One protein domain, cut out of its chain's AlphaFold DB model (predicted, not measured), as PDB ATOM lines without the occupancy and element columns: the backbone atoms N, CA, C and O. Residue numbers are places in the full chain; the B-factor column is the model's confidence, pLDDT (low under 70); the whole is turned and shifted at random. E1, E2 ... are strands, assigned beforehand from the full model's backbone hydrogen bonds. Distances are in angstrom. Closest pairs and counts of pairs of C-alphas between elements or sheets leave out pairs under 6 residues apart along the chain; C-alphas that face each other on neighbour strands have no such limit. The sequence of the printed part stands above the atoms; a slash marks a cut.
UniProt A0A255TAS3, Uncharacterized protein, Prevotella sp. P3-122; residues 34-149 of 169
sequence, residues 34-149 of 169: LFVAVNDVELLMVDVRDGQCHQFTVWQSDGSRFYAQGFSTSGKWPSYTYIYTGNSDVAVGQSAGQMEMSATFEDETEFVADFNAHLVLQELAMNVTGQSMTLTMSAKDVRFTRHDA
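What this domain is: This is residues 34 to 149 of the 169 residues of an uncharacterized protein of Prevotella sp. P3-122 (UniProt A0A255TAS3). One nine-stranded sheet is folded over on itself like a flattened, partly closed barrel: E4, E3, E2 and E1 make one leaf, the long strands E8, E7 and E6 with the short edge strand E5 make the leaf that faces it, and E9 is the hinge. The chain passes from the first leaf to the second at Gly 70, where edge strand E4 runs on into the other edge strand, E5. The printed part has 116 residues with no named helix and nine named strands, E1 to E9 along the chain, in the sheet order E4, E3, E2, E1, E9, E8, E7, E6, E5, all antiparallel, and its class is all strand. It is compact, with a radius of gyration of the C-alphas of 14.8 A, yet elongated, with spans of 50 by 29 by 25 A.

How they stand to each other: Begin at the hinge of this folded sheet, E9, residues 132 to 147, which bends by 89 degrees at residue 141. Its pairing is staggered: residues 132 to 145 pair with E8, residues 110 to 122, where N 117 and O 137 are 2.8 A apart, and residues 145 to 147 pair with E1, residues 34 to 38, where N 147 and O 34 are 2.8 A apart. In one leaf, look next at E2, residues 42 to 49, with N 35 and O 46 at 2.8 A; then E3, residues 52 to 60, with N 54 and O 47 at 2.8 A; then E4, residues 65 to 69, with N 58 and O 66 at 2.9 A. E1 to E4 form a meander, each strand the antiparallel neighbour of the one before. E5, residues 71 to 76, E6, residues 79 to 89, E7, residues 94 to 105, E8 and E9 form a second one. There, N 72 and O 83 of E5 and E6 are 2.8 A apart, N 84 and O 99 of E6 and E7 2.8 A, and N 98 and O 118 of E7 and E8 2.9 A. Across the leaves, the closest C-alphas of E3 and E5 are those of Gln 52 and Thr 73, 5.6 A apart. E4 and E5 meet only through their link, while E2 and E7 are apart.

Where its parts are: Find C-alpha 34 at (-23.324, -50.547, 36.266), where E1 begins its 13.4 A. E2 runs 23.0 A, E3 24.2 A, E4 13.7 A and E5 15.5 A. E6 covers 30.5 A and bends by 50 degrees at residue 86; E7 covers 33.1 A. E8 covers 34.9 A and bends by 61 degrees at residue 114. E9 covers 34.3 A, ending at C-alpha 147 at (-18.240, -51.860, 35.143).

The domain as a whole: The two farthest C-alphas, those of Asp 107 and Asn 127, are 50.2 A apart. The printed part has no cut and no long link. Mean pLDDT of the printed part is 74.4; look for values under 70 at residues 39 to 41, 61 to 65, 87 to 96, 119 to 136 and 149.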
ATOM      1  N   LEU A  34     -23.773 -51.900  36.543       83.00
ATOM      2  CA  LEU A  34     -23.324 -50.547  36.266       83.00
ATOM      3  C   LEU A  34     -22.657 -50.508  34.893       83.00
ATOM      4  O   LEU A  34     -21.821 -51.349  34.576       83.00
ATOM      5  N   PHE A  35     -22.986 -49.498  34.110       84.38
ATOM      6  CA  PHE A  35     -22.425 -49.255  32.795       84.38
ATOM      7  C   PHE A  35     -21.804 -47.870  32.743       84.38
ATOM      8  O   PHE A  35     -22.367 -46.907  33.265       84.38
ATOM      9  N   VAL A  36     -20.638 -47.774  32.110       84.69
ATOM     10  CA  VAL A  36     -19.845 -46.549  32.060       84.69
ATOM     11  C   VAL A  36     -19.442 -46.257  30.624       84.69
ATOM     12  O   VAL A  36     -18.992 -47.150  29.906       84.69
ATOM     13  N   ALA A  37     -19.575 -44.995  30.232       84.44
ATOM     14  CA  ALA A  37     -18.997 -44.453  29.017       84.44
ATOM     15  C   ALA A  37     -18.080 -43.287  29.386       84.44
ATOM     16  O   ALA A  37     -18.463 -42.393  30.142       84.44
ATOM     17  N   VAL A  38     -16.869 -43.302  28.837       78.56
ATOM     18  CA  VAL A  38     -15.933 -42.180  28.906       78.56
ATOM     19  C   VAL A  38     -15.870 -41.583  27.510       78.56
ATOM     20  O   VAL A  38     -15.518 -42.283  26.561       78.56
ATOM     21  N   ASN A  39     -16.210 -40.308  27.378       69.69
ATOM     22  CA  ASN A  39     -15.908 -39.534  26.180       69.69
ATOM     23  C   ASN A  39     -14.836 -38.477  26.515       69.69
ATOM     24  O   ASN A  39     -14.372 -38.394  27.652       69.69
ATOM     25  N   ASP A  40     -14.408 -37.687  25.528       55.12
ATOM     26  CA  ASP A  40     -13.280 -36.752  25.671       55.12
ATOM     27  C   ASP A  40     -13.442 -35.716  26.805       55.12
ATOM     28  O   ASP A  40     -12.458 -35.100  27.216       55.12
ATOM     29  N   VAL A  41     -14.665 -35.487  27.304       53.56
ATOM     30  CA  VAL A  41     -14.972 -34.383  28.231       53.56
ATOM     31  C   VAL A  41     -15.893 -34.807  29.384       53.56
ATOM     32  O   VAL A  41     -16.076 -34.049  30.339       53.56
ATOM     33  N   GLU A  42     -16.472 -36.004  29.322       70.75
ATOM     34  CA  GLU A  42     -17.569 -36.420  30.182       70.75
ATOM     35  C   GLU A  42     -17.480 -37.903  30.537       70.75
ATOM     36  O   GLU A  42     -17.156 -38.770  29.717       70.75
ATOM     37  N   LEU A  43     -17.831 -38.193  31.784       71.31
ATOM     38  CA  LEU A  43     -18.084 -39.542  32.248       71.31
ATOM     39  C   LEU A  43     -19.584 -39.713  32.444       71.31
ATOM     40  O   LEU A  43     -20.204 -38.971  33.209       71.31
ATOM     41  N   LEU A  44     -20.154 -40.707  31.771       80.38
ATOM     42  CA  LEU A  44     -21.560 -41.060  31.880       80.38
ATOM     43  C   LEU A  44     -21.682 -42.422  32.548       80.38
ATOM     44  O   LEU A  44     -20.979 -43.368  32.190       80.38
ATOM     45  N   MET A  45     -22.597 -42.519  33.505       80.31
ATOM     46  CA  MET A  45     -22.819 -43.730  34.282       80.31
ATOM     47  C   MET A  45     -24.296 -44.058  34.382       80.31
ATOM     48  O   MET A  45     -25.118 -43.177  34.640       80.31
ATOM     49  N   VAL A  46     -24.611 -45.337  34.199       85.19
ATOM     50  CA  VAL A  46     -25.976 -45.863  34.219       85.19
ATOM     51  C   VAL A  46     -26.021 -47.115  35.083       85.19
ATOM     52  O   VAL A  46     -25.333 -48.089  34.792       85.19
ATOM     53  N   ASP A  47     -26.836 -47.100  36.132       86.06
ATOM     54  CA  ASP A  47     -27.171 -48.303  36.899       86.06
ATOM     55  C   ASP A  47     -28.430 -48.925  36.296       86.06
ATOM     56  O   ASP A  47     -29.507 -48.321  36.346       86.06
ATOM     57  N   VAL A  48     -28.288 -50.112  35.706       86.94
ATOM     58  CA  VAL A  48     -29.400 -50.880  35.148       86.94
ATOM     59  C   VAL A  48     -29.641 -52.094  36.033       86.94
ATOM     60  O   VAL A  48     -28.714 -52.851  36.311       86.94
ATOM     61  N   ARG A  49     -30.888 -52.303  36.462       85.69
ATOM     62  CA  ARG A  49     -31.303 -53.488  37.224       85.69
ATOM     63  C   ARG A  49     -32.570 -54.051  36.616       85.69
ATOM     64  O   ARG A  49     -33.526 -53.316  36.380       85.69
ATOM     65  N   ASP A  50     -32.547 -55.342  36.316       83.50
ATOM     66  CA  ASP A  50     -33.642 -56.060  35.667       83.50
ATOM     67  C   ASP A  50     -34.143 -55.330  34.401       83.50
ATOM     68  O   ASP A  50     -35.337 -55.274  34.099       83.50
ATOM     69  N   GLY A  51     -33.202 -54.745  33.645       81.25
ATOM     70  CA  GLY A  51     -33.469 -54.011  32.408       81.25
ATOM     71  C   GLY A  51     -34.005 -52.599  32.592       81.25
ATOM     72  O   GLY A  51     -34.239 -51.933  31.586       81.25
ATOM     73  N   GLN A  52     -34.186 -52.127  33.826       85.31
ATOM     74  CA  GLN A  52     -34.627 -50.770  34.140       85.31
ATOM     75  C   GLN A  52     -33.447 -49.885  34.528       85.31
ATOM     76  O   GLN A  52     -32.579 -50.309  35.281       85.31
ATOM     77  N   CYS A  53     -33.428 -48.639  34.058       86.69
ATOM     78  CA  CYS A  53     -32.489 -47.641  34.564       86.69
ATOM     79  C   CYS A  53     -32.933 -47.203  35.968       86.69
ATOM     80  O   CYS A  53     -34.049 -46.722  36.152       86.69
ATOM     81  N   HIS A  54     -32.073 -47.363  36.966       82.81
ATOM     82  CA  HIS A  54     -32.325 -46.894  38.330       82.81
ATOM     83  C   HIS A  54     -31.714 -45.519  38.576       82.81
ATOM     84  O   HIS A  54     -32.304 -44.684  39.268       82.81
ATOM     85  N   GLN A  55     -30.547 -45.286  37.986       80.94
ATOM     86  CA  GLN A  55     -29.763 -44.083  38.185       80.94
ATOM     87  C   GLN A  55     -29.002 -43.735  36.913       80.94
ATOM     88  O   GLN A  55     -28.457 -44.607  36.237       80.94
ATOM     89  N   PHE A  56     -28.911 -42.437  36.658       79.44
ATOM     90  CA  PHE A  56     -28.049 -41.864  35.640       79.44
ATOM     91  C   PHE A  56     -27.194 -40.770  36.258       79.44
ATOM     92  O   PHE A  56     -27.669 -39.979  37.082       79.44
ATOM     93  N   THR A  57     -25.929 -40.701  35.868       78.06
ATOM     94  CA  THR A  57     -25.036 -39.654  36.354       78.06
ATOM     95  C   THR A  57     -24.080 -39.199  35.264       78.06
ATOM     96  O   THR A  57     -23.546 -40.017  34.520       78.06
ATOM     97  N   VAL A  58     -23.868 -37.885  35.188       75.50
ATOM     98  CA  VAL A  58     -22.905 -37.246  34.286       75.50
ATOM     99  C   VAL A  58     -21.912 -36.460  35.118       75.50
ATOM    100  O   VAL A  58     -22.314 -35.629  35.935       75.50
ATOM    101  N   TRP A  59     -20.630 -36.679  34.861       73.94
ATOM    102  CA  TRP A  59     -19.553 -35.790  35.278       73.94
ATOM    103  C   TRP A  59     -19.002 -35.068  34.070       73.94
ATOM    104  O   TRP A  59     -18.631 -35.710  33.092       73.94
ATOM    105  N   GLN A  60     -18.904 -33.749  34.165       70.31
ATOM    106  CA  GLN A  60     -18.245 -32.929  33.161       70.31
ATOM    107  C   GLN A  60     -16.821 -32.589  33.605       70.31
ATOM    108  O   GLN A  60     -16.504 -32.544  34.797       70.31
ATOM    109  N   SER A  61     -15.958 -32.313  32.631       65.94
ATOM    110  CA  SER A  61     -14.559 -31.927  32.862       65.94
ATOM    111  C   SER A  61     -14.369 -30.682  33.739       65.94
ATOM    112  O   SER A  61     -13.318 -30.531  34.360       65.94
ATOM    113  N   ASP A  62     -15.370 -29.802  33.825       66.50
ATOM    114  CA  ASP A  62     -15.350 -28.606  34.675       66.50
ATOM    115  C   ASP A  62     -15.652 -28.903  36.158       66.50
ATOM    116  O   ASP A  62     -15.660 -27.997  36.993       66.50
ATOM    117  N   GLY A  63     -15.870 -30.177  36.500       63.84
ATOM    118  CA  GLY A  63     -16.214 -30.637  37.842       63.84
ATOM    119  C   GLY A  63     -17.703 -30.530  38.166       63.84
ATOM    120  O   GLY A  63     -18.109 -30.922  39.265       63.84
ATOM    121  N   SER A  64     -18.529 -30.033  37.241       64.56
ATOM    122  CA  SER A  64     -19.977 -30.079  37.389       64.56
ATOM    123  C   SER A  64     -20.477 -31.521  37.290       64.56
ATOM    124  O   SER A  64     -19.927 -32.377  36.588       64.56
ATOM    125  N   ARG A  65     -21.524 -31.805  38.064       69.31
ATOM    126  CA  ARG A  65     -22.125 -33.133  38.157       69.31
ATOM    127  C   ARG A  65     -23.632 -33.034  38.060       69.31
ATOM    128  O   ARG A  65     -24.245 -32.174  38.695       69.31
ATOM    129  N   PHE A  66     -24.219 -33.946  37.302       72.31
ATOM    130  CA  PHE A  66     -25.658 -34.115  37.202       72.31
ATOM    131  C   PHE A  66     -26.043 -35.526  37.623       72.31
ATOM    132  O   PHE A  66     -25.431 -36.493  37.178       72.31
ATOM    133  N   TYR A  67     -27.077 -35.632  38.450       73.38
ATOM    134  CA  TYR A  67     -27.554 -36.882  39.020       73.38
ATOM    135  C   TYR A  67     -29.072 -36.976  38.877       73.38
ATOM    136  O   TYR A  67     -29.786 -36.056  39.276       73.38
ATOM    137  N   ALA A  68     -29.560 -38.092  38.337       74.19
ATOM    138  CA  ALA A  68     -30.984 -38.382  38.217       74.19
ATOM    139  C   ALA A  68     -31.310 -39.795  38.706       74.19
ATOM    140  O   ALA A  68     -30.552 -40.742  38.491       74.19
ATOM    141  N   GLN A  69     -32.484 -39.924  39.318       77.56
ATOM    142  CA  GLN A  69     -33.098 -41.175  39.765       77.56
ATOM    143  C   GLN A  69     -34.564 -41.205  39.339       77.56
ATOM    144  O   GLN A  69     -35.169 -40.160  39.115       77.56
ATOM    145  N   GLY A  70     -35.168 -42.393  39.318       78.56
ATOM    146  CA  GLY A  70     -36.603 -42.528  39.056       78.56
ATOM    147  C   GLY A  70     -36.928 -42.439  37.569       78.56
ATOM    148  O   GLY A  70     -37.703 -41.588  37.134       78.56
ATOM    149  N   PHE A  71     -36.318 -43.324  36.786       86.25
ATOM    150  CA  PHE A  71     -36.616 -43.470  35.370       86.25
ATOM    151  C   PHE A  71     -37.819 -44.387  35.179       86.25
ATOM    152  O   PHE A  71     -38.008 -45.376  35.886       86.25
ATOM    153  N   SER A  72     -38.608 -44.084  34.160       89.69
ATOM    154  CA  SER A  72     -39.507 -45.054  33.551       89.69
ATOM    155  C   SER A  72     -38.770 -45.791  32.437       89.69
ATOM    156  O   SER A  72     -37.897 -45.226  31.777       89.69
ATOM    157  N   THR A  73     -39.109 -47.061  32.236       90.12
ATOM    158  CA  THR A  73     -38.505 -47.908  31.203       90.12
ATOM    159  C   THR A  73     -39.597 -48.465  30.301       90.12
ATOM    160  O   THR A  73     -40.646 -48.896  30.780       90.12
ATOM    161  N   SER A  74     -39.345 -48.482  28.995       91.81
ATOM    162  CA  SER A  74     -40.194 -49.129  27.993       91.81
ATOM    163  C   SER A  74     -39.339 -49.872  26.965       91.81
ATOM    164  O   SER A  74     -38.145 -49.609  26.846       91.81
ATOM    165  N   GLY A  75     -39.938 -50.810  26.231       88.88
ATOM    166  CA  GLY A  75     -39.231 -51.651  25.260       88.88
ATOM    167  C   GLY A  75     -39.102 -53.102  25.716       88.88
ATOM    168  O   GLY A  75     -39.824 -53.554  26.605       88.88
ATOM    169  N   LYS A  76     -38.222 -53.848  25.050       87.94
ATOM    170  CA  LYS A  76     -37.934 -55.262  25.324       87.94
ATOM    171  C   LYS A  76     -36.507 -55.568  24.903       87.94
ATOM    172  O   LYS A  76     -36.033 -54.982  23.932       87.94
ATOM    173  N   TRP A  77     -35.859 -56.524  25.565       85.06
ATOM    174  CA  TRP A  77     -34.497 -56.908  25.206       85.06
ATOM    175  C   TRP A  77     -34.341 -57.153  23.689       85.06
ATOM    176  O   TRP A  77     -35.216 -57.787  23.083       85.06
ATOM    177  N   PRO A  78     -33.239 -56.683  23.073       90.25
ATOM    178  CA  PRO A  78     -32.130 -55.920  23.670       90.25
ATOM    179  C   PRO A  78     -32.317 -54.395  23.643       90.25
ATOM    180  O   PRO A  78     -31.375 -53.663  23.927       90.25
ATOM    181  N   SER A  79     -33.496 -53.885  23.286       91.38
ATOM    182  CA  SER A  79     -33.714 -52.457  23.037       91.38
ATOM    183  C   SER A  79     -34.687 -51.831  24.034       91.38
ATOM    184  O   SER A  79     -35.861 -52.208  24.121       91.38
ATOM    185  N   TYR A  80     -34.211 -50.815  24.746       90.94
ATOM    186  CA  TYR A  80     -34.962 -50.122  25.784       90.94
ATOM    187  C   TYR A  80     -34.930 -48.613  25.570       90.94
ATOM    188  O   TYR A  80     -33.937 -48.051  25.112       90.94
ATOM    189  N   THR A  81     -36.011 -47.951  25.960       91.94
ATOM    190  CA  THR A  81     -36.064 -46.499  26.110       91.94
ATOM    191  C   THR A  81     -36.300 -46.176  27.576       91.94
ATOM    192  O   THR A  81     -37.287 -46.618  28.176       91.94
ATOM    193  N   TYR A  82     -35.392 -45.387  28.134       90.31
ATOM    194  CA  TYR A  82     -35.410 -44.899  29.501       90.31
ATOM    195  C   TYR A  82     -35.775 -43.424  29.499       90.31
ATOM    196  O   TYR A  82     -35.133 -42.625  28.820       90.31
ATOM    197  N   ILE A  83     -36.798 -43.062  30.266       89.19
ATOM    198  CA  ILE A  83     -37.292 -41.690  30.340       89.19
ATOM    199  C   ILE A  83     -37.296 -41.255  31.795       89.19
ATOM    200  O   ILE A  83     -38.046 -41.797  32.613       89.19
ATOM    201  N   TYR A  84     -36.494 -40.244  32.104       84.81
ATOM    202  CA  TYR A  84     -36.594 -39.492  33.343       84.81
ATOM    203  C   TYR A  84     -37.381 -38.213  33.093       84.81
ATOM    204  O   TYR A  84     -37.110 -37.446  32.170       84.81
ATOM    205  N   THR A  85     -38.381 -37.989  33.932       81.12
ATOM    206  CA  THR A  85     -39.077 -36.713  34.060       81.12
ATOM    207  C   THR A  85     -39.243 -36.485  35.542       81.12
ATOM    208  O   THR A  85     -40.016 -37.184  36.194       81.12
ATOM    209  N   GLY A  86     -38.487 -35.548  36.092       70.19
ATOM    210  CA  GLY A  86     -38.475 -35.372  37.530       70.19
ATOM    211  C   GLY A  86     -38.062 -33.983  37.954       70.19
ATOM    212  O   GLY A  86     -37.467 -33.219  37.192       70.19
ATOM    213  N   ASN A  87     -38.396 -33.708  39.209       65.88
ATOM    214  CA  ASN A  87     -37.766 -32.659  39.980       65.88
ATOM    215  C   ASN A  87     -36.776 -33.340  40.926       65.88
ATOM    216  O   ASN A  87     -37.169 -34.296  41.597       65.88
ATOM    217  N   SER A  88     -35.520 -32.898  40.985       54.75
ATOM    218  CA  SER A  88     -34.620 -33.349  42.049       54.75
ATOM    219  C   SER A  88     -34.601 -32.310  43.169       54.75
ATOM    220  O   SER A  88     -34.317 -31.134  42.931       54.75
ATOM    221  N   ASP A  89     -34.942 -32.748  44.384       44.56
ATOM    222  CA  ASP A  89     -34.672 -32.011  45.618       44.56
ATOM    223  C   ASP A  89     -33.193 -32.226  45.956       44.56
ATOM    224  O   ASP A  89     -32.833 -33.040  46.808       44.56
ATOM    225  N   VAL A  90     -32.296 -31.518  45.269       46.59
ATOM    226  CA  VAL A  90     -30.972 -31.315  45.855       46.59
ATOM    227  C   VAL A  90     -31.186 -30.297  46.966       46.59
ATOM    228  O   VAL A  90     -31.866 -29.295  46.768       46.59
ATOM    229  N   ALA A  91     -30.618 -30.534  48.149       38.31
ATOM    230  CA  ALA A  91     -30.762 -29.696  49.347       38.31
ATOM    231  C   ALA A  91     -30.395 -28.197  49.160       38.31
ATOM    232  O   ALA A  91     -30.468 -27.418  50.109       38.31
ATOM    233  N   VAL A  92     -30.023 -27.787  47.943       42.81
ATOM    234  CA  VAL A  92     -29.849 -26.417  47.474       42.81
ATOM    235  C   VAL A  92     -30.367 -26.331  46.020       42.81
ATOM    236  O   VAL A  92     -29.611 -26.549  45.080       42.81
ATOM    237  N   GLY A  93     -31.659 -26.035  45.824       48.62
ATOM    238  CA  GLY A  93     -32.258 -25.783  44.500       48.62
ATOM    239  C   GLY A  93     -33.161 -26.896  43.953       48.62
ATOM    240  O   GLY A  93     -32.829 -28.074  44.016       48.62
ATOM    241  N   GLN A  94     -34.306 -26.501  43.381       52.16
ATOM    242  CA  GLN A  94     -35.161 -27.405  42.610       52.16
ATOM    243  C   GLN A  94     -34.662 -27.432  41.168       52.16
ATOM    244  O   GLN A  94     -34.626 -26.404  40.489       52.16
ATOM    245  N   SER A  95     -34.292 -28.604  40.675       58.56
ATOM    246  CA  SER A  95     -34.033 -28.804  39.252       58.56
ATOM    247  C   SER A  95     -35.154 -29.612  38.634       58.56
ATOM    248  O   SER A  95     -35.496 -30.665  39.159       58.56
ATOM    249  N   ALA A  96     -35.709 -29.128  37.526       65.38
ATOM    250  CA  ALA A  96     -36.658 -29.873  36.710       65.38
ATOM    251  C   ALA A  96     -35.939 -30.330  35.441       65.38
ATOM    252  O   ALA A  96     -35.325 -29.524  34.733       65.38
ATOM    253  N   GLY A  97     -35.988 -31.625  35.158       70.94
ATOM    254  CA  GLY A  97     -35.263 -32.214  34.041       70.94
ATOM    255  C   GLY A  97     -36.088 -33.234  33.284       70.94
ATOM    256  O   GLY A  97     -36.886 -33.971  33.866       70.94
ATOM    257  N   GLN A  98     -35.855 -33.280  31.978       78.31
ATOM    258  CA  GLN A  98     -36.263 -34.383  31.127       78.31
ATOM    259  C   GLN A  98     -35.028 -34.996  30.486       78.31
ATOM    260  O   GLN A  98     -34.148 -34.293  29.986       78.31
ATOM    261  N   MET A  99     -34.966 -36.317  30.513       80.50
ATOM    262  CA  MET A  99     -33.926 -37.079  29.850       80.50
ATOM    263  C   MET A  99     -34.539 -38.300  29.203       80.50
ATOM    264  O   MET A  99     -35.313 -39.019  29.830       80.50
ATOM    265  N   GLU A 100     -34.145 -38.530  27.964       87.25
ATOM    266  CA  GLU A 100     -34.464 -39.720  27.205       87.25
ATOM    267  C   GLU A 100     -33.157 -40.384  26.776       87.25
ATOM    268  O   GLU A 100     -32.285 -39.749  26.176       87.25
ATOM    269  N   MET A 101     -33.022 -41.663  27.111       87.69
ATOM    270  CA  MET A 101     -31.931 -42.525  26.676       87.69
ATOM    271  C   MET A 101     -32.535 -43.713  25.939       87.69
ATOM    272  O   MET A 101     -33.298 -44.482  26.521       87.69
ATOM    273  N   SER A 102     -32.181 -43.881  24.670       91.25
ATOM    274  CA  SER A 102     -32.520 -45.081  23.904       91.25
ATOM    275  C   SER A 102     -31.287 -45.962  23.822       91.25
ATOM    276  O   SER A 102     -30.291 -45.551  23.239       91.25
ATOM    277  N   ALA A 103     -31.348 -47.151  24.412       90.25
ATOM    278  CA  ALA A 103     -30.236 -48.085  24.491       90.25
ATOM    279  C   ALA A 103     -30.534 -49.362  23.705       90.25
ATOM    280  O   ALA A 103     -31.641 -49.902  23.766       90.25
ATOM    281  N   THR A 104     -29.528 -49.868  22.999       92.94
ATOM    282  CA  THR A 104     -29.529 -51.208  22.411       92.94
ATOM    283  C   THR A 104     -28.328 -51.973  22.943       92.94
ATOM    284  O   THR A 104     -27.184 -51.611  22.671       92.94
ATOM    285  N   PHE A 105     -28.607 -53.016  23.718       89.75
ATOM    286  CA  PHE A 105     -27.598 -53.921  24.248       89.75
ATOM    287  C   PHE A 105     -27.039 -54.789  23.124       89.75
ATOM    288  O   PHE A 105     -27.784 -55.409  22.364       89.75
ATOM    289  N   GLU A 106     -25.717 -54.803  23.002       88.12
ATOM    290  CA  GLU A 106     -25.033 -55.727  22.099       88.12
ATOM    291  C   GLU A 106     -24.909 -57.097  22.780       88.12
ATOM    292  O   GLU A 106     -25.137 -58.128  22.144       88.12
ATOM    293  N   ASP A 107     -24.652 -57.089  24.093       87.06
ATOM    294  CA  ASP A 107     -24.685 -58.240  24.993       87.06
ATOM    295  C   ASP A 107     -24.917 -57.801  26.462       87.06
ATOM    296  O   ASP A 107     -25.313 -56.669  26.736       87.06
ATOM    297  N   GLU A 108     -24.726 -58.705  27.430       84.81
ATOM    298  CA  GLU A 108     -24.904 -58.420  28.870       84.81
ATOM    299  C   GLU A 108     -23.828 -57.490  29.468       84.81
ATOM    300  O   GLU A 108     -23.921 -57.079  30.628       84.81
ATOM    301  N   THR A 109     -22.779 -57.194  28.705       86.75
ATOM    302  CA  THR A 109     -21.598 -56.436  29.117       86.75
ATOM    303  C   THR A 109     -21.415 -55.132  28.348       86.75
ATOM    304  O   THR A 109     -20.704 -54.259  28.837       86.75
ATOM    305  N   GLU A 110     -22.089 -54.934  27.216       88.50
ATOM    306  CA  GLU A 110     -22.006 -53.699  26.430       88.50
ATOM    307  C   GLU A 110     -23.348 -53.258  25.835       88.50
ATOM    308  O   GLU A 110     -24.181 -54.065  25.412       88.50
ATOM    309  N   PHE A 111     -23.535 -51.938  25.736       90.06
ATOM    310  CA  PHE A 111     -24.621 -51.351  24.955       90.06
ATOM    311  C   PHE A 111     -24.217 -50.046  24.277       90.06
ATOM    312  O   PHE A 111     -23.316 -49.334  24.721       90.06
ATOM    313  N   VAL A 112     -24.934 -49.714  23.208       89.44
ATOM    314  CA  VAL A 112     -24.852 -48.410  22.545       89.44
ATOM    315  C   VAL A 112     -26.126 -47.638  22.841       89.44
ATOM    316  O   VAL A 112     -27.221 -48.206  22.795       89.44
ATOM    317  N   ALA A 113     -25.995 -46.353  23.158       88.06
ATOM    318  CA  ALA A 113     -27.142 -45.511  23.443       88.06
ATOM    319  C   ALA A 113     -27.069 -44.119  22.815       88.06
ATOM    320  O   ALA A 113     -26.010 -43.501  22.695       88.06
ATOM    321  N   ASP A 114     -28.257 -43.627  22.484       87.25
ATOM    322  CA  ASP A 114     -28.525 -42.249  22.105       87.25
ATOM    323  C   ASP A 114     -29.129 -41.500  23.297       87.25
ATOM    324  O   ASP A 114     -30.034 -42.003  23.969       87.25
ATOM    325  N   PHE A 115     -28.657 -40.276  23.524       82.06
ATOM    326  CA  PHE A 115     -29.014 -39.430  24.660       82.06
ATOM    327  C   PHE A 115     -29.584 -38.110  24.187       82.06
ATOM    328  O   PHE A 115     -28.967 -37.407  23.385       82.06
ATOM    329  N   ASN A 116     -30.712 -37.728  24.773       79.62
ATOM    330  CA  ASN A 116     -31.210 -36.364  24.728       79.62
ATOM    331  C   ASN A 116     -31.633 -35.945  26.132       79.62
ATOM    332  O   ASN A 116     -32.565 -36.503  26.707       79.62
ATOM    333  N   ALA A 117     -30.946 -34.952  26.684       74.00
ATOM    334  CA  ALA A 117     -31.233 -34.398  27.994       74.00
ATOM    335  C   ALA A 117     -31.463 -32.891  27.895       74.00
ATOM    336  O   ALA A 117     -30.676 -32.151  27.298       74.00
ATOM    337  N   HIS A 118     -32.541 -32.439  28.527       72.31
ATOM    338  CA  HIS A 118     -32.862 -31.035  28.699       72.31
ATOM    339  C   HIS A 118     -33.178 -30.769  30.170       72.31
ATOM    340  O   HIS A 118     -34.138 -31.294  30.737       72.31
ATOM    341  N   LEU A 119     -32.355 -29.932  30.786       65.31
ATOM    342  CA  LEU A 119     -32.340 -29.696  32.219       65.31
ATOM    343  C   LEU A 119     -32.424 -28.208  32.508       65.31
ATOM    344  O   LEU A 119     -31.641 -27.419  31.985       65.31
ATOM    345  N   VAL A 120     -33.360 -27.842  33.378       63.41
ATOM    346  CA  VAL A 120     -33.492 -26.486  33.904       63.41
ATOM    347  C   VAL A 120     -33.170 -26.539  35.390       63.41
ATOM    348  O   VAL A 120     -33.960 -27.011  36.209       63.41
ATOM    349  N   LEU A 121     -31.979 -26.064  35.732       56.72
ATOM    350  CA  LEU A 121     -31.529 -25.924  37.107       56.72
ATOM    351  C   LEU A 121     -31.961 -24.540  37.599       56.72
ATOM    352  O   LEU A 121     -31.528 -23.523  37.051       56.72
ATOM    353  N   GLN A 122     -32.831 -24.488  38.608       55.62
ATOM    354  CA  GLN A 122     -33.135 -23.243  39.308       55.62
ATOM    355  C   GLN A 122     -32.339 -23.212  40.607       55.62
ATOM    356  O   GLN A 122     -32.591 -23.982  41.537       55.62
ATOM    357  N   GLU A 123     -31.363 -22.313  40.675       49.50
ATOM    358  CA  GLU A 123     -30.602 -22.102  41.897       49.50
ATOM    359  C   GLU A 123     -31.487 -21.346  42.902       49.50
ATOM    360  O   GLU A 123     -31.700 -20.140  42.803       49.50
ATOM    361  N   LEU A 124     -32.044 -22.066  43.880       45.84
ATOM    362  CA  LEU A 124     -32.671 -21.460  45.059       45.84
ATOM    363  C   LEU A 124     -31.621 -21.320  46.165       45.84
ATOM    364  O   LEU A 124     -31.771 -21.857  47.262       45.84
ATOM    365  N   ALA A 125     -30.533 -20.606  45.882       41.19
ATOM    366  CA  ALA A 125     -29.662 -20.137  46.945       41.19
ATOM    367  C   ALA A 125     -30.344 -18.940  47.622       41.19
ATOM    368  O   ALA A 125     -30.627 -17.915  46.997       41.19
ATOM    369  N   MET A 126     -30.624 -19.071  48.920       39.72
ATOM    370  CA  MET A 126     -31.026 -17.947  49.760       39.72
ATOM    371  C   MET A 126     -30.032 -16.784  49.548       39.72
ATOM    372  O   MET A 126     -28.875 -16.896  49.935       39.72
ATOM    373  N   ASN A 127     -30.518 -15.682  48.961       44.19
ATOM    374  CA  ASN A 127     -29.928 -14.334  48.850       44.19
ATOM    375  C   ASN A 127     -29.232 -13.818  47.573       44.19
ATOM    376  O   ASN A 127     -28.887 -12.637  47.596       44.19
ATOM    377  N   VAL A 128     -29.106 -14.518  46.440       44.47
ATOM    378  CA  VAL A 128     -28.623 -13.842  45.206       44.47
ATOM    379  C   VAL A 128     -29.320 -14.384  43.954       44.47
ATOM    380  O   VAL A 128     -29.121 -15.529  43.595       44.47
ATOM    381  N   THR A 129     -30.146 -13.523  43.336       47.69
ATOM    382  CA  THR A 129     -30.763 -13.568  41.984       47.69
ATOM    383  C   THR A 129     -31.187 -14.925  41.415       47.69
ATOM    384  O   THR A 129     -30.342 -15.750  41.111       47.69
ATOM    385  N   GLY A 130     -32.487 -15.077  41.116       49.59
ATOM    386  CA  GLY A 130     -33.075 -16.215  40.393       49.59
ATOM    387  C   GLY A 130     -32.533 -16.409  38.972       49.59
ATOM    388  O   GLY A 130     -33.225 -16.140  37.992       49.59
ATOM    389  N   GLN A 131     -31.288 -16.860  38.874       51.69
ATOM    390  CA  GLN A 131     -30.654 -17.311  37.652       51.69
ATOM    391  C   GLN A 131     -31.050 -18.769  37.418       51.69
ATOM    392  O   GLN A 131     -30.886 -19.637  38.273       51.69
ATOM    393  N   SER A 132     -31.619 -19.022  36.243       55.41
ATOM    394  CA  SER A 132     -31.840 -20.368  35.729       55.41
ATOM    395  C   SER A 132     -30.663 -20.748  34.842       55.41
ATOM    396  O   SER A 132     -30.376 -20.032  33.878       55.41
ATOM    397  N   MET A 133     -30.020 -21.875  35.130       55.69
ATOM    398  CA  MET A 133     -29.057 -22.486  34.222       55.69
ATOM    399  C   MET A 133     -29.765 -23.573  33.417       55.69
ATOM    400  O   MET A 133     -30.379 -24.477  33.983       55.69
ATOM    401  N   THR A 134     -29.676 -23.483  32.091       61.25
ATOM    402  CA  THR A 134     -30.170 -24.529  31.195       61.25
ATOM    403  C   THR A 134     -28.994 -25.371  30.729       61.25
ATOM    404  O   THR A 134     -28.084 -24.854  30.086       61.25
ATOM    405  N   LEU A 135     -29.035 -26.668  31.024       61.53
ATOM    406  CA  LEU A 135     -28.120 -27.653  30.465       61.53
ATOM    407  C   LEU A 135     -28.857 -28.416  29.360       61.53
ATOM    408  O   LEU A 135     -29.928 -28.977  29.582       61.53
ATOM    409  N   THR A 136     -28.295 -28.418  28.156       69.50
ATOM    410  CA  THR A 136     -28.780 -29.234  27.036       69.50
ATOM    411  C   THR A 136     -27.646 -30.136  26.590       69.50
ATOM    412  O   THR A 136     -26.578 -29.642  26.238       69.50
ATOM    413  N   MET A 137     -27.878 -31.446  26.621       70.38
ATOM    414  CA  MET A 137     -26.912 -32.449  26.185       70.38
ATOM    415  C   MET A 137     -27.577 -33.367  25.170       70.38
ATOM    416  O   MET A 137     -28.653 -33.909  25.425       70.38
ATOM    417  N   SER A 138     -26.917 -33.562  24.035       78.75
ATOM    418  CA  SER A 138     -27.307 -34.555  23.043       78.75
ATOM    419  C   SER A 138     -26.062 -35.298  22.604       78.75
ATOM    420  O   SER A 138     -25.106 -34.684  22.130       78.75
ATOM    421  N   ALA A 139     -26.085 -36.615  22.754       81.56
ATOM    422  CA  ALA A 139     -25.003 -37.489  22.333       81.56
ATOM    423  C   ALA A 139     -25.596 -38.673  21.572       81.56
ATOM    424  O   ALA A 139     -26.695 -39.129  21.882       81.56
ATOM    425  N   LYS A 140     -24.884 -39.140  20.551       86.88
ATOM    426  CA  LYS A 140     -25.286 -40.289  19.741       86.88
ATOM    427  C   LYS A 140     -24.207 -41.342  19.746       86.88
ATOM    428  O   LYS A 140     -23.032 -40.993  19.858       86.88
ATOM    429  N   ASP A 141     -24.632 -42.589  19.594       88.56
ATOM    430  CA  ASP A 141     -23.746 -43.748  19.526       88.56
ATOM    431  C   ASP A 141     -22.758 -43.808  20.706       88.56
ATOM    432  O   ASP A 141     -21.591 -44.182  20.558       88.56
ATOM    433  N   VAL A 142     -23.207 -43.414  21.904       86.62
ATOM    434  CA  VAL A 142     -22.369 -43.477  23.102       86.62
ATOM    435  C   VAL A 142     -22.277 -44.934  23.524       86.62
ATOM    436  O   VAL A 142     -23.283 -45.572  23.839       86.62
ATOM    437  N   ARG A 143     -21.056 -45.464  23.511       90.25
ATOM    438  CA  ARG A 143     -20.779 -46.849  23.879       90.25
ATOM    439  C   ARG A 143     -20.530 -46.961  25.373       90.25
ATOM    440  O   ARG A 143     -19.631 -46.315  25.907       90.25
ATOM    441  N   PHE A 144     -21.307 -47.822  26.007       89.44
ATOM    442  CA  PHE A 144     -21.191 -48.158  27.410       89.44
ATOM    443  C   PHE A 144     -20.632 -49.557  27.571       89.44
ATOM    444  O   PHE A 144     -21.091 -50.506  26.936       89.44
ATOM    445  N   THR A 145     -19.689 -49.678  28.494       89.38
ATOM    446  CA  THR A 145     -19.136 -50.957  28.926       89.38
ATOM    447  C   THR A 145     -19.511 -51.204  30.374       89.38
ATOM    448  O   THR A 145     -19.485 -50.283  31.198       89.38
ATOM    449  N   ARG A 146     -19.848 -52.450  30.691       88.00
ATOM    450  CA  ARG A 146     -20.132 -52.900  32.044       88.00
ATOM    451  C   ARG A 146     -18.926 -52.648  32.936       88.00
ATOM    452  O   ARG A 146     -17.779 -52.899  32.574       88.00
ATOM    453  N   HIS A 147     -19.215 -52.157  34.126       82.12
ATOM    454  CA  HIS A 147     -18.240 -51.860  35.143       82.12
ATOM    455  C   HIS A 147     -18.533 -52.688  36.391       82.12
ATOM    456  O   HIS A 147     -19.548 -52.497  37.055       82.12
ATOM    457  N   ASP A 148     -17.637 -53.626  36.703       71.12
ATOM    458  CA  ASP A 148     -17.825 -54.607  37.782       71.12
ATOM    459  C   ASP A 148     -17.342 -54.129  39.162       71.12
ATOM    460  O   ASP A 148     -17.379 -54.891  40.131       71.12
ATOM    461  N   ALA A 149     -16.856 -52.889  39.285       65.31
ATOM    462  CA  ALA A 149     -16.460 -52.377  40.590       65.31
ATOM    463  C   ALA A 149     -17.697 -52.113  41.470       65.31
ATOM    464  O   ALA A 149     -18.744 -51.699  40.963       65.31
TER     465      ALA A 149